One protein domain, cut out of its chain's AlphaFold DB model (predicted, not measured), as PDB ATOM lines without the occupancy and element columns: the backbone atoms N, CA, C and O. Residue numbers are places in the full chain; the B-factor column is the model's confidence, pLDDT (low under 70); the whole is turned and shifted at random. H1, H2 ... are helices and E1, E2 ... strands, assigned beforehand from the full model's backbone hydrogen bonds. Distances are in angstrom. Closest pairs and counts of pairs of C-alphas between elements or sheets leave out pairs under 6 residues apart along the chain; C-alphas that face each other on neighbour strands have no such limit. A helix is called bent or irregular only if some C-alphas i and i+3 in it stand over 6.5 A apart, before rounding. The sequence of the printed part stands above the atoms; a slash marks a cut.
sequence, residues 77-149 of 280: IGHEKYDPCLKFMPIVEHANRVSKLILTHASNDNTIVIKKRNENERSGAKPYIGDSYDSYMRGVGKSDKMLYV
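AT A GLANCE: This is residues 77 to 149 of the 280 residues of the protein "uncharacterized protein LOC117207693 isoform X6" of Bombus bifarius (UniProt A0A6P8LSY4). Two long helices, H1 and H2, make an open V, coming near each other where H1 ends and H2 begins, and a two-stranded hairpin, E1 and E2, reaches away from that corner. The tip of the hairpin, residues 116 to 121, sticks out, as do the far parts of both helices, residues 88 to 98 of H1 and 134 to 149 of H2. The printed part has 73 residues, with H1, E1, E2 and H2 in that order, an antiparallel sheet E1 - E2, and the class mixed, helices and strands. The whole is extended and flat, with a radius of gyration of the C-alphas of 17.7 A and spans of 53 by 36 by 19 A.

HOW THE PARTS SIT: E1, residues 110 to 117, and E2, residues 120 to 127, form a hairpin of antiparallel strands, their directions at 154 degrees. N 111 and O 126 are 2.7 A apart and N 122 and O 115 are 3.0 A apart, within hydrogen-bond range. The closest C-alphas of E1 and H2, residues 128 to 149, are those of Thr 111 and Tyr 128, 5.2 A apart. H1, residues 84 to 105, and H2 only just touch, only at their ends, with 3 pairs of C-alphas within 8 A; the closest are those of Leu 103 and Gly 130, 6.1 A. They run opposite ways at a shallow tilt of 33 degrees, only just short of steep. In H2 every O i to N i+4 pair is within hydrogen-bond range, in H1 15 of 18.

IN THESE COORDINATES: H1 begins at C-alpha 84 (50.878, -22.814, 78.064) and is 32.7 A long. It is irregular, C-alphas 87 and 90 being 7.2 A apart, with a kink of 35 degrees near residue 91. E1 is 21.5 A long and E2 22.3 A. H2, 31.6 A, ends at C-alpha 149 (27.813, -21.488, 66.464).

THE WHOLE: The C-alphas farthest apart, of Gly 78 and Glu 119, are 54.7 A apart. The printed part has no cut, and its three links are tight. Mean pLDDT of the printed part is 76.0; residues 77 to 81, 84, 105 to 111, 115 to 120, 122 and 123 are under 70.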
ATOM      1  N   ILE A  77      59.091 -25.954  77.292       53.56
ATOM      2  CA  ILE A  77      58.234 -26.630  76.308       53.56
ATOM      3  C   ILE A  77      58.595 -28.123  76.279       53.56
ATOM      4  O   ILE A  77      59.695 -28.487  75.875       53.56
ATOM      5  N   GLY A  78      57.651 -28.982  76.679       58.84
ATOM      6  CA  GLY A  78      57.820 -30.443  76.721       58.84
ATOM      7  C   GLY A  78      57.814 -31.059  78.124       58.84
ATOM      8  O   GLY A  78      57.805 -32.282  78.237       58.84
ATOM      9  N   HIS A  79      57.775 -30.249  79.188       67.62
ATOM     10  CA  HIS A  79      57.668 -30.744  80.563       67.62
ATOM     11  C   HIS A  79      56.244 -31.231  80.903       67.62
ATOM     12  O   HIS A  79      55.256 -30.635  80.477       67.62
ATOM     13  N   GLU A  80      56.126 -32.269  81.738       68.00
ATOM     14  CA  GLU A  80      54.849 -32.902  82.132       68.00
ATOM     15  C   GLU A  80      53.868 -31.930  82.820       68.00
ATOM     16  O   GLU A  80      52.653 -32.101  82.756       68.00
ATOM     17  N   LYS A  81      54.392 -30.855  83.424       69.31
ATOM     18  CA  LYS A  81      53.627 -29.751  84.036       69.31
ATOM     19  C   LYS A  81      53.712 -28.440  83.238       69.31
ATOM     20  O   LYS A  81      53.702 -27.361  83.830       69.31
ATOM     21  N   TYR A  82      53.904 -28.508  81.923       71.06
ATOM     22  CA  TYR A  82      53.871 -27.324  81.065       71.06
ATOM     23  C   TYR A  82      52.427 -26.841  80.905       71.06
ATOM     24  O   TYR A  82      51.623 -27.478  80.226       71.06
ATOM     25  N   ASP A  83      52.111 -25.699  81.513       71.06
ATOM     26  CA  ASP A  83      50.868 -24.986  81.246       71.06
ATOM     27  C   ASP A  83      51.154 -23.822  80.282       71.06
ATOM     28  O   ASP A  83      51.798 -22.837  80.670       71.06
ATOM     29  N   PRO A  84      50.690 -23.896  79.020       68.38
ATOM     30  CA  PRO A  84      50.878 -22.814  78.064       68.38
ATOM     31  C   PRO A  84      50.239 -21.502  78.535       68.38
ATOM     32  O   PRO A  84      50.744 -20.440  78.180       68.38
ATOM     33  N   CYS A  85      49.179 -21.541  79.347       71.00
ATOM     34  CA  CYS A  85      48.509 -20.347  79.858       71.00
ATOM     35  C   CYS A  85      49.374 -19.604  80.886       71.00
ATOM     36  O   CYS A  85      49.463 -18.377  80.823       71.00
ATOM     37  N   LEU A  86      50.072 -20.326  81.774       76.62
ATOM     38  CA  LEU A  86      50.962 -19.726  82.780       76.62
ATOM     39  C   LEU A  86      52.109 -18.940  82.136       76.62
ATOM     40  O   LEU A  86      52.492 -17.887  82.640       76.62
ATOM     41  N   LYS A  87      52.609 -19.400  80.983       77.94
ATOM     42  CA  LYS A  87      53.671 -18.710  80.237       77.94
ATOM     43  C   LYS A  87      53.249 -17.321  79.743       77.94
ATOM     44  O   LYS A  87      54.070 -16.409  79.720       77.94
ATOM     45  N   PHE A  88      51.982 -17.148  79.361       81.12
ATOM     46  CA  PHE A  88      51.454 -15.863  78.883       81.12
ATOM     47  C   PHE A  88      50.815 -15.019  79.993       81.12
ATOM     48  O   PHE A  88      50.527 -13.842  79.777       81.12
ATOM     49  N   MET A  89      50.624 -15.583  81.188       81.69
ATOM     50  CA  MET A  89      49.965 -14.913  82.309       81.69
ATOM     51  C   MET A  89      50.614 -13.575  82.706       81.69
ATOM     52  O   MET A  89      49.867 -12.613  82.879       81.69
ATOM     53  N   PRO A  90      51.955 -13.416  82.726       86.81
ATOM     54  CA  PRO A  90      52.581 -12.119  83.003       86.81
ATOM     55  C   PRO A  90      52.207 -11.024  81.993       86.81
ATOM     56  O   PRO A  90      52.050  -9.862  82.367       86.81
ATOM     57  N   ILE A  91      52.030 -11.391  80.718       82.06
ATOM     58  CA  ILE A  91      51.620 -10.468  79.648       82.06
ATOM     59  C   ILE A  91      50.159 -10.062  79.853       82.06
ATOM     60  O   ILE A  91      49.830  -8.880  79.774       82.06
ATOM     61  N   VAL A  92      49.295 -11.031  80.169       81.81
ATOM     62  CA  VAL A  92      47.873 -10.789  80.456       81.81
ATOM     63  C   VAL A  92      47.714  -9.892  81.684       81.81
ATOM     64  O   VAL A  92      46.959  -8.922  81.656       81.81
ATOM     65  N   GLU A  93      48.457 -10.161  82.754       85.88
ATOM     66  CA  GLU A  93      48.455  -9.328  83.955       85.88
ATOM     67  C   GLU A  93      48.976  -7.918  83.685       85.88
ATOM     68  O   GLU A  93      48.402  -6.951  84.184       85.88
ATOM     69  N   HIS A  94      50.043  -7.778  82.893       83.12
ATOM     70  CA  HIS A  94      50.550  -6.470  82.495       83.12
ATOM     71  C   HIS A  94      49.503  -5.688  81.695       83.12
ATOM     72  O   HIS A  94      49.221  -4.543  82.043       83.12
ATOM     73  N   ALA A  95      48.859  -6.317  80.708       81.38
ATOM     74  CA  ALA A  95      47.779  -5.700  79.942       81.38
ATOM     75  C   ALA A  95      46.614  -5.266  80.851       81.38
ATOM     76  O   ALA A  95      46.148  -4.132  80.759       81.38
ATOM     77  N   ASN A  96      46.204  -6.115  81.798       82.25
ATOM     78  CA  ASN A  96      45.155  -5.785  82.765       82.25
ATOM     79  C   ASN A  96      45.545  -4.612  83.682       82.25
ATOM     80  O   ASN A  96      44.710  -3.751  83.968       82.25
ATOM     81  N   ARG A  97      46.807  -4.549  84.131       83.00
ATOM     82  CA  ARG A  97      47.329  -3.423  84.924       83.00
ATOM     83  C   ARG A  97      47.334  -2.123  84.122       83.00
ATOM     84  O   ARG A  97      46.863  -1.112  84.636       83.00
ATOM     85  N   VAL A  98      47.811  -2.153  82.879       80.44
ATOM     86  CA  VAL A  98      47.824  -0.987  81.979       80.44
ATOM     87  C   VAL A  98      46.401  -0.490  81.720       80.44
ATOM     88  O   VAL A  98      46.133   0.693  81.911       80.44
ATOM     89  N   SER A  99      45.464  -1.385  81.399       75.19
ATOM     90  CA  SER A  99      44.050  -1.030  81.228       75.19
ATOM     91  C   SER A  99      43.466  -0.376  82.480       75.19
ATOM     92  O   SER A  99      42.780   0.640  82.379       75.19
ATOM     93  N   LYS A 100      43.774  -0.908  83.672       77.44
ATOM     94  CA  LYS A 100      43.328  -0.328  84.946       77.44
ATOM     95  C   LYS A 100      43.875   1.085  85.154       77.44
ATOM     96  O   LYS A 100      43.105   1.953  85.545       77.44
ATOM     97  N   LEU A 101      45.159   1.314  84.864       76.56
ATOM     98  CA  LEU A 101      45.791   2.633  84.973       76.56
ATOM     99  C   LEU A 101      45.154   3.647  84.016       76.56
ATOM    100  O   LEU A 101      44.809   4.749  84.439       76.56
ATOM    101  N   ILE A 102      44.931   3.254  82.760       74.06
ATOM    102  CA  ILE A 102      44.261   4.087  81.752       74.06
ATOM    103  C   ILE A 102      42.846   4.461  82.213       74.06
ATOM    104  O   ILE A 102      42.459   5.618  82.111       74.06
ATOM    105  N   LEU A 103      42.092   3.517  82.783       70.25
ATOM    106  CA  LEU A 103      40.746   3.760  83.318       70.25
ATOM    107  C   LEU A 103      40.729   4.726  84.513       70.25
ATOM    108  O   LEU A 103      39.780   5.492  84.645       70.25
ATOM    109  N   THR A 104      41.747   4.693  85.380       70.56
ATOM    110  CA  THR A 104      41.864   5.610  86.531       70.56
ATOM    111  C   THR A 104      42.380   7.002  86.172       70.56
ATOM    112  O   THR A 104      42.100   7.940  86.910       70.56
ATOM    113  N   HIS A 105      43.131   7.143  85.075       68.69
ATOM    114  CA  HIS A 105      43.717   8.420  84.639       68.69
ATOM    115  C   HIS A 105      42.993   9.062  83.446       68.69
ATOM    116  O   HIS A 105      43.356  10.164  83.039       68.69
ATOM    117  N   ALA A 106      41.993   8.394  82.867       62.34
ATOM    118  CA  ALA A 106      41.214   8.951  81.772       62.34
ATOM    119  C   ALA A 106      40.377  10.149  82.232       62.34
ATOM    120  O   ALA A 106      39.778  10.122  83.305       62.34
ATOM    121  N   SER A 107      40.366  11.184  81.386       59.91
ATOM    122  CA  SER A 107      39.665  12.460  81.571       59.91
ATOM    123  C   SER A 107      38.214  12.287  82.047       59.91
ATOM    124  O   SER A 107      37.576  11.281  81.738       59.91
ATOM    125  N   ASN A 108      37.685  13.301  82.745       63.34
ATOM    126  CA  ASN A 108      36.372  13.355  83.420       63.34
ATOM    127  C   ASN A 108      35.133  13.166  82.511       63.34
ATOM    128  O   ASN A 108      34.000  13.357  82.962       63.34
ATOM    129  N   ASP A 109      35.327  12.799  81.247       65.50
ATOM    130  CA  ASP A 109      34.271  12.561  80.274       65.50
ATOM    131  C   ASP A 109      33.587  11.232  80.601       65.50
ATOM    132  O   ASP A 109      33.999  10.140  80.198       65.50
ATOM    133  N   ASN A 110      32.537  11.328  81.410       69.62
ATOM    134  CA  ASN A 110      31.729  10.197  81.820       69.62
ATOM    135  C   ASN A 110      30.586   9.974  80.825       69.62
ATOM    136  O   ASN A 110      29.740  10.838  80.609       69.62
ATOM    137  N   THR A 111      30.509   8.769  80.278       68.75
ATOM    138  CA  THR A 111      29.351   8.269  79.530       68.75
ATOM    139  C   THR A 111      28.277   7.799  80.502       68.75
ATOM    140  O   THR A 111      28.547   7.030  81.431       68.75
ATOM    141  N   ILE A 112      27.035   8.223  80.281       73.25
ATOM    142  CA  ILE A 112      25.884   7.731  81.040       73.25
ATOM    143  C   ILE A 112      25.468   6.385  80.448       73.25
ATOM    144  O   ILE A 112      25.009   6.306  79.312       73.25
ATOM    145  N   VAL A 113      25.600   5.317  81.231       70.81
ATOM    146  CA  VAL A 113      25.156   3.978  80.847       70.81
ATOM    147  C   VAL A 113      23.830   3.686  81.533       70.81
ATOM    148  O   VAL A 113      23.767   3.529  82.753       70.81
ATOM    149  N   ILE A 114      22.767   3.569  80.740       73.00
ATOM    150  CA  ILE A 114      21.444   3.163  81.217       73.00
ATOM    151  C   ILE A 114      21.352   1.640  81.122       73.00
ATOM    152  O   ILE A 114      21.408   1.064  80.035       73.00
ATOM    153  N   LYS A 115      21.215   0.965  82.263       68.38
ATOM    154  CA  LYS A 115      20.961  -0.480  82.318       68.38
ATOM    155  C   LYS A 115      19.501  -0.715  82.685       68.38
ATOM    156  O   LYS A 115      19.101  -0.436  83.812       68.38
ATOM    157  N   LYS A 116      18.730  -1.275  81.749       63.31
ATOM    158  CA  LYS A 116      17.382  -1.803  82.007       63.31
ATOM    159  C   LYS A 116      17.466  -3.271  82.396       63.31
ATOM    160  O   LYS A 116      17.982  -4.082  81.629       63.31
ATOM    161  N   ARG A 117      16.942  -3.628  83.568       59.59
ATOM    162  CA  ARG A 117      16.705  -5.030  83.936       59.59
ATOM    163  C   ARG A 117      15.381  -5.119  84.686       59.59
ATOM    164  O   ARG A 117      15.286  -4.562  85.772       59.59
ATOM    165  N   ASN A 118      14.407  -5.825  84.104       56.75
ATOM    166  CA  ASN A 118      13.054  -6.021  84.643       56.75
ATOM    167  C   ASN A 118      12.429  -4.703  85.139       56.75
ATOM    168  O   ASN A 118      12.371  -4.476  86.344       56.75
ATOM    169  N   GLU A 119      12.056  -3.824  84.199       66.75
ATOM    170  CA  GLU A 119      11.410  -2.505  84.413       66.75
ATOM    171  C   GLU A 119      12.176  -1.469  85.256       66.75
ATOM    172  O   GLU A 119      11.890  -0.282  85.159       66.75
ATOM    173  N   ASN A 120      13.221  -1.857  85.988       63.25
ATOM    174  CA  ASN A 120      14.087  -0.925  86.697       63.25
ATOM    175  C   ASN A 120      15.183  -0.382  85.769       63.25
ATOM    176  O   ASN A 120      16.065  -1.118  85.308       63.25
ATOM    177  N   GLU A 121      15.139   0.928  85.532       72.19
ATOM    178  CA  GLU A 121      16.228   1.699  84.937       72.19
ATOM    179  C   GLU A 121      17.243   2.075  86.021       72.19
ATOM    180  O   GLU A 121      16.919   2.743  87.001       72.19
ATOM    181  N   ARG A 122      18.495   1.635  85.858       69.62
ATOM    182  CA  ARG A 122      19.623   2.127  86.657       69.62
ATOM    183  C   ARG A 122      20.594   2.852  85.742       69.62
ATOM    184  O   ARG A 122      21.202   2.229  84.869       69.62
ATOM    185  N   SER A 123      20.743   4.150  85.964       65.50
ATOM    186  CA  SER A 123      21.706   5.004  85.269       65.50
ATOM    187  C   SER A 123      23.006   5.031  86.067       65.50
ATOM    188  O   SER A 123      22.997   5.370  87.248       65.50
ATOM    189  N   GLY A 124      24.118   4.644  85.447       71.19
ATOM    190  CA  GLY A 124      25.447   4.731  86.050       71.19
ATOM    191  C   GLY A 124      26.407   5.474  85.132       71.19
ATOM    192  O   GLY A 124      26.441   5.204  83.934       71.19
ATOM    193  N   ALA A 125      27.193   6.391  85.689       73.31
ATOM    194  CA  ALA A 125      28.289   7.026  84.971       73.31
ATOM    195  C   ALA A 125      29.469   6.047  84.865       73.31
ATOM    196  O   ALA A 125      29.892   5.460  85.863       73.31
ATOM    197  N   LYS A 126      29.988   5.852  83.652       75.25
ATOM    198  CA  LYS A 126      31.246   5.149  83.396       75.25
ATOM    199  C   LYS A 126      32.196   6.070  82.630       75.25
ATOM    200  O   LYS A 126      31.720   6.792  81.756       75.25
ATOM    201  N   PRO A 127      33.515   5.994  82.861       81.56
ATOM    202  CA  PRO A 127      34.470   6.755  82.065       81.56
ATOM    203  C   PRO A 127      34.360   6.364  80.585       81.56
ATOM    204  O   PRO A 127      34.279   5.172  80.267       81.56
ATOM    205  N   TYR A 128      34.383   7.352  79.689       82.00
ATOM    206  CA  TYR A 128      34.280   7.160  78.237       82.00
ATOM    207  C   TYR A 128      35.290   6.151  77.699       82.00
ATOM    208  O   TYR A 128      34.937   5.272  76.913       82.00
ATOM    209  N   ILE A 129      36.536   6.202  78.185       81.38
ATOM    210  CA  ILE A 129      37.576   5.266  77.748       81.38
ATOM    211  C   ILE A 129      37.203   3.811  78.055       81.38
ATOM    212  O   ILE A 129      37.501   2.910  77.273       81.38
ATOM    213  N   GLY A 130      36.525   3.587  79.184       79.44
ATOM    214  CA  GLY A 130      36.087   2.266  79.605       79.44
ATOM    215  C   GLY A 130      34.902   1.766  78.804       79.44
ATOM    216  O   GLY A 130      34.871   0.595  78.442       79.44
ATOM    217  N   ASP A 131      33.954   2.645  78.482       82.19
ATOM    218  CA  ASP A 131      32.823   2.285  77.628       82.19
ATOM    219  C   ASP A 131      33.268   1.986  76.189       82.19
ATOM    220  O   ASP A 131      32.877   0.972  75.606       82.19
ATOM    221  N   SER A 132      34.180   2.803  75.657       83.38
ATOM    222  CA  SER A 132      34.829   2.580  74.363       83.38
ATOM    223  C   SER A 132      35.555   1.230  74.331       83.38
ATOM    224  O   SER A 132      35.273   0.394  73.470       83.38
ATOM    225  N   TYR A 133      36.406   0.949  75.326       84.25
ATOM    226  CA  TYR A 133      37.085  -0.344  75.457       84.25
ATOM    227  C   TYR A 133      36.099  -1.522  75.538       84.25
ATOM    228  O   TYR A 133      36.226  -2.483  74.775       84.25
ATOM    229  N   ASP A 134      35.090  -1.436  76.414       83.69
ATOM    230  CA  ASP A 134      34.050  -2.459  76.574       83.69
ATOM    231  C   ASP A 134      33.309  -2.710  75.248       83.69
ATOM    232  O   ASP A 134      32.955  -3.850  74.941       83.69
ATOM    233  N   SER A 135      33.060  -1.664  74.456       84.44
ATOM    234  CA  SER A 135      32.406  -1.755  73.149       84.44
ATOM    235  C   SER A 135      33.267  -2.509  72.130       84.44
ATOM    236  O   SER A 135      32.806  -3.490  71.534       84.44
ATOM    237  N   TYR A 136      34.547  -2.141  71.994       86.19
ATOM    238  CA  TYR A 136      35.474  -2.809  71.075       86.19
ATOM    239  C   TYR A 136      35.733  -4.271  71.465       86.19
ATOM    240  O   TYR A 136      35.634  -5.166  70.619       86.19
ATOM    241  N   MET A 137      35.982  -4.548  72.749       84.38
ATOM    242  CA  MET A 137      36.205  -5.915  73.242       84.38
ATOM    243  C   MET A 137      34.965  -6.797  73.082       84.38
ATOM    244  O   MET A 137      35.065  -7.979  72.740       84.38
ATOM    245  N   ARG A 138      33.770  -6.219  73.250       85.12
ATOM    246  CA  ARG A 138      32.505  -6.907  72.974       85.12
ATOM    247  C   ARG A 138      32.356  -7.254  71.495       85.12
ATOM    248  O   ARG A 138      31.783  -8.300  71.192       85.12
ATOM    249  N   GLY A 139      32.888  -6.435  70.586       85.69
ATOM    250  CA  GLY A 139      32.963  -6.741  69.156       85.69
ATOM    251  C   GLY A 139      33.745  -8.029  68.878       85.69
ATOM    252  O   GLY A 139      33.226  -8.933  68.218       85.69
ATOM    253  N   VAL A 140      34.939  -8.158  69.468       88.19
ATOM    254  CA  VAL A 140      35.771  -9.373  69.369       88.19
ATOM    255  C   VAL A 140      35.012 -10.587  69.907       88.19
ATOM    256  O   VAL A 140      34.833 -11.570  69.184       88.19
ATOM    257  N   GLY A 141      34.451 -10.488  71.116       88.56
ATOM    258  CA  GLY A 141      33.675 -11.576  71.718       88.56
ATOM    259  C   GLY A 141      32.437 -11.974  70.903       88.56
ATOM    260  O   GLY A 141      32.115 -13.158  70.802       88.56
ATOM    261  N   LYS A 142      31.754 -11.013  70.267       88.50
ATOM    262  CA  LYS A 142      30.616 -11.285  69.376       88.50
ATOM    263  C   LYS A 142      31.059 -12.029  68.116       88.50
ATOM    264  O   LYS A 142      30.381 -12.977  67.722       88.50
ATOM    265  N   SER A 143      32.185 -11.635  67.519       87.81
ATOM    266  CA  SER A 143      32.744 -12.310  66.342       87.81
ATOM    267  C   SER A 143      33.129 -13.764  66.644       87.81
ATOM    268  O   SER A 143      32.738 -14.670  65.906       87.81
ATOM    269  N   ASP A 144      33.775 -14.012  67.787       88.81
ATOM    270  CA  ASP A 144      34.139 -15.361  68.221       88.81
ATOM    271  C   ASP A 144      32.896 -16.189  68.561       88.81
ATOM    272  O   ASP A 144      32.778 -17.335  68.126       88.81
ATOM    273  N   LYS A 145      31.905 -15.601  69.246       88.44
ATOM    274  CA  LYS A 145      30.619 -16.265  69.498       88.44
ATOM    275  C   LYS A 145      29.947 -16.681  68.192       88.44
ATOM    276  O   LYS A 145      29.471 -17.806  68.096       88.44
ATOM    277  N   MET A 146      29.920 -15.806  67.183       89.44
ATOM    278  CA  MET A 146      29.382 -16.150  65.867       89.44
ATOM    279  C   MET A 146      30.157 -17.317  65.251       89.44
ATOM    280  O   MET A 146      29.536 -18.232  64.712       89.44
ATOM    281  N   LEU A 147      31.483 -17.340  65.357       88.12
ATOM    282  CA  LEU A 147      32.289 -18.444  64.849       88.12
ATOM    283  C   LEU A 147      31.869 -19.784  65.489       88.12
ATOM    284  O   LEU A 147      31.502 -20.705  64.762       88.12
ATOM    285  N   TYR A 148      31.804 -19.855  66.824       85.00
ATOM    286  CA  TYR A 148      31.502 -21.089  67.568       85.00
ATOM    287  C   TYR A 148      30.125 -21.705  67.293       85.00
ATOM    288  O   TYR A 148      29.978 -22.910  67.460       85.00
ATOM    289  N   VAL A 149      29.138 -20.936  66.817       85.56
ATOM    290  CA  VAL A 149      27.813 -21.488  66.464       85.56
ATOM    291  C   VAL A 149      27.897 -22.535  65.340       85.56
ATOM    292  O   VAL A 149      27.107 -23.472  65.331       85.56
TER     293      VAL A 149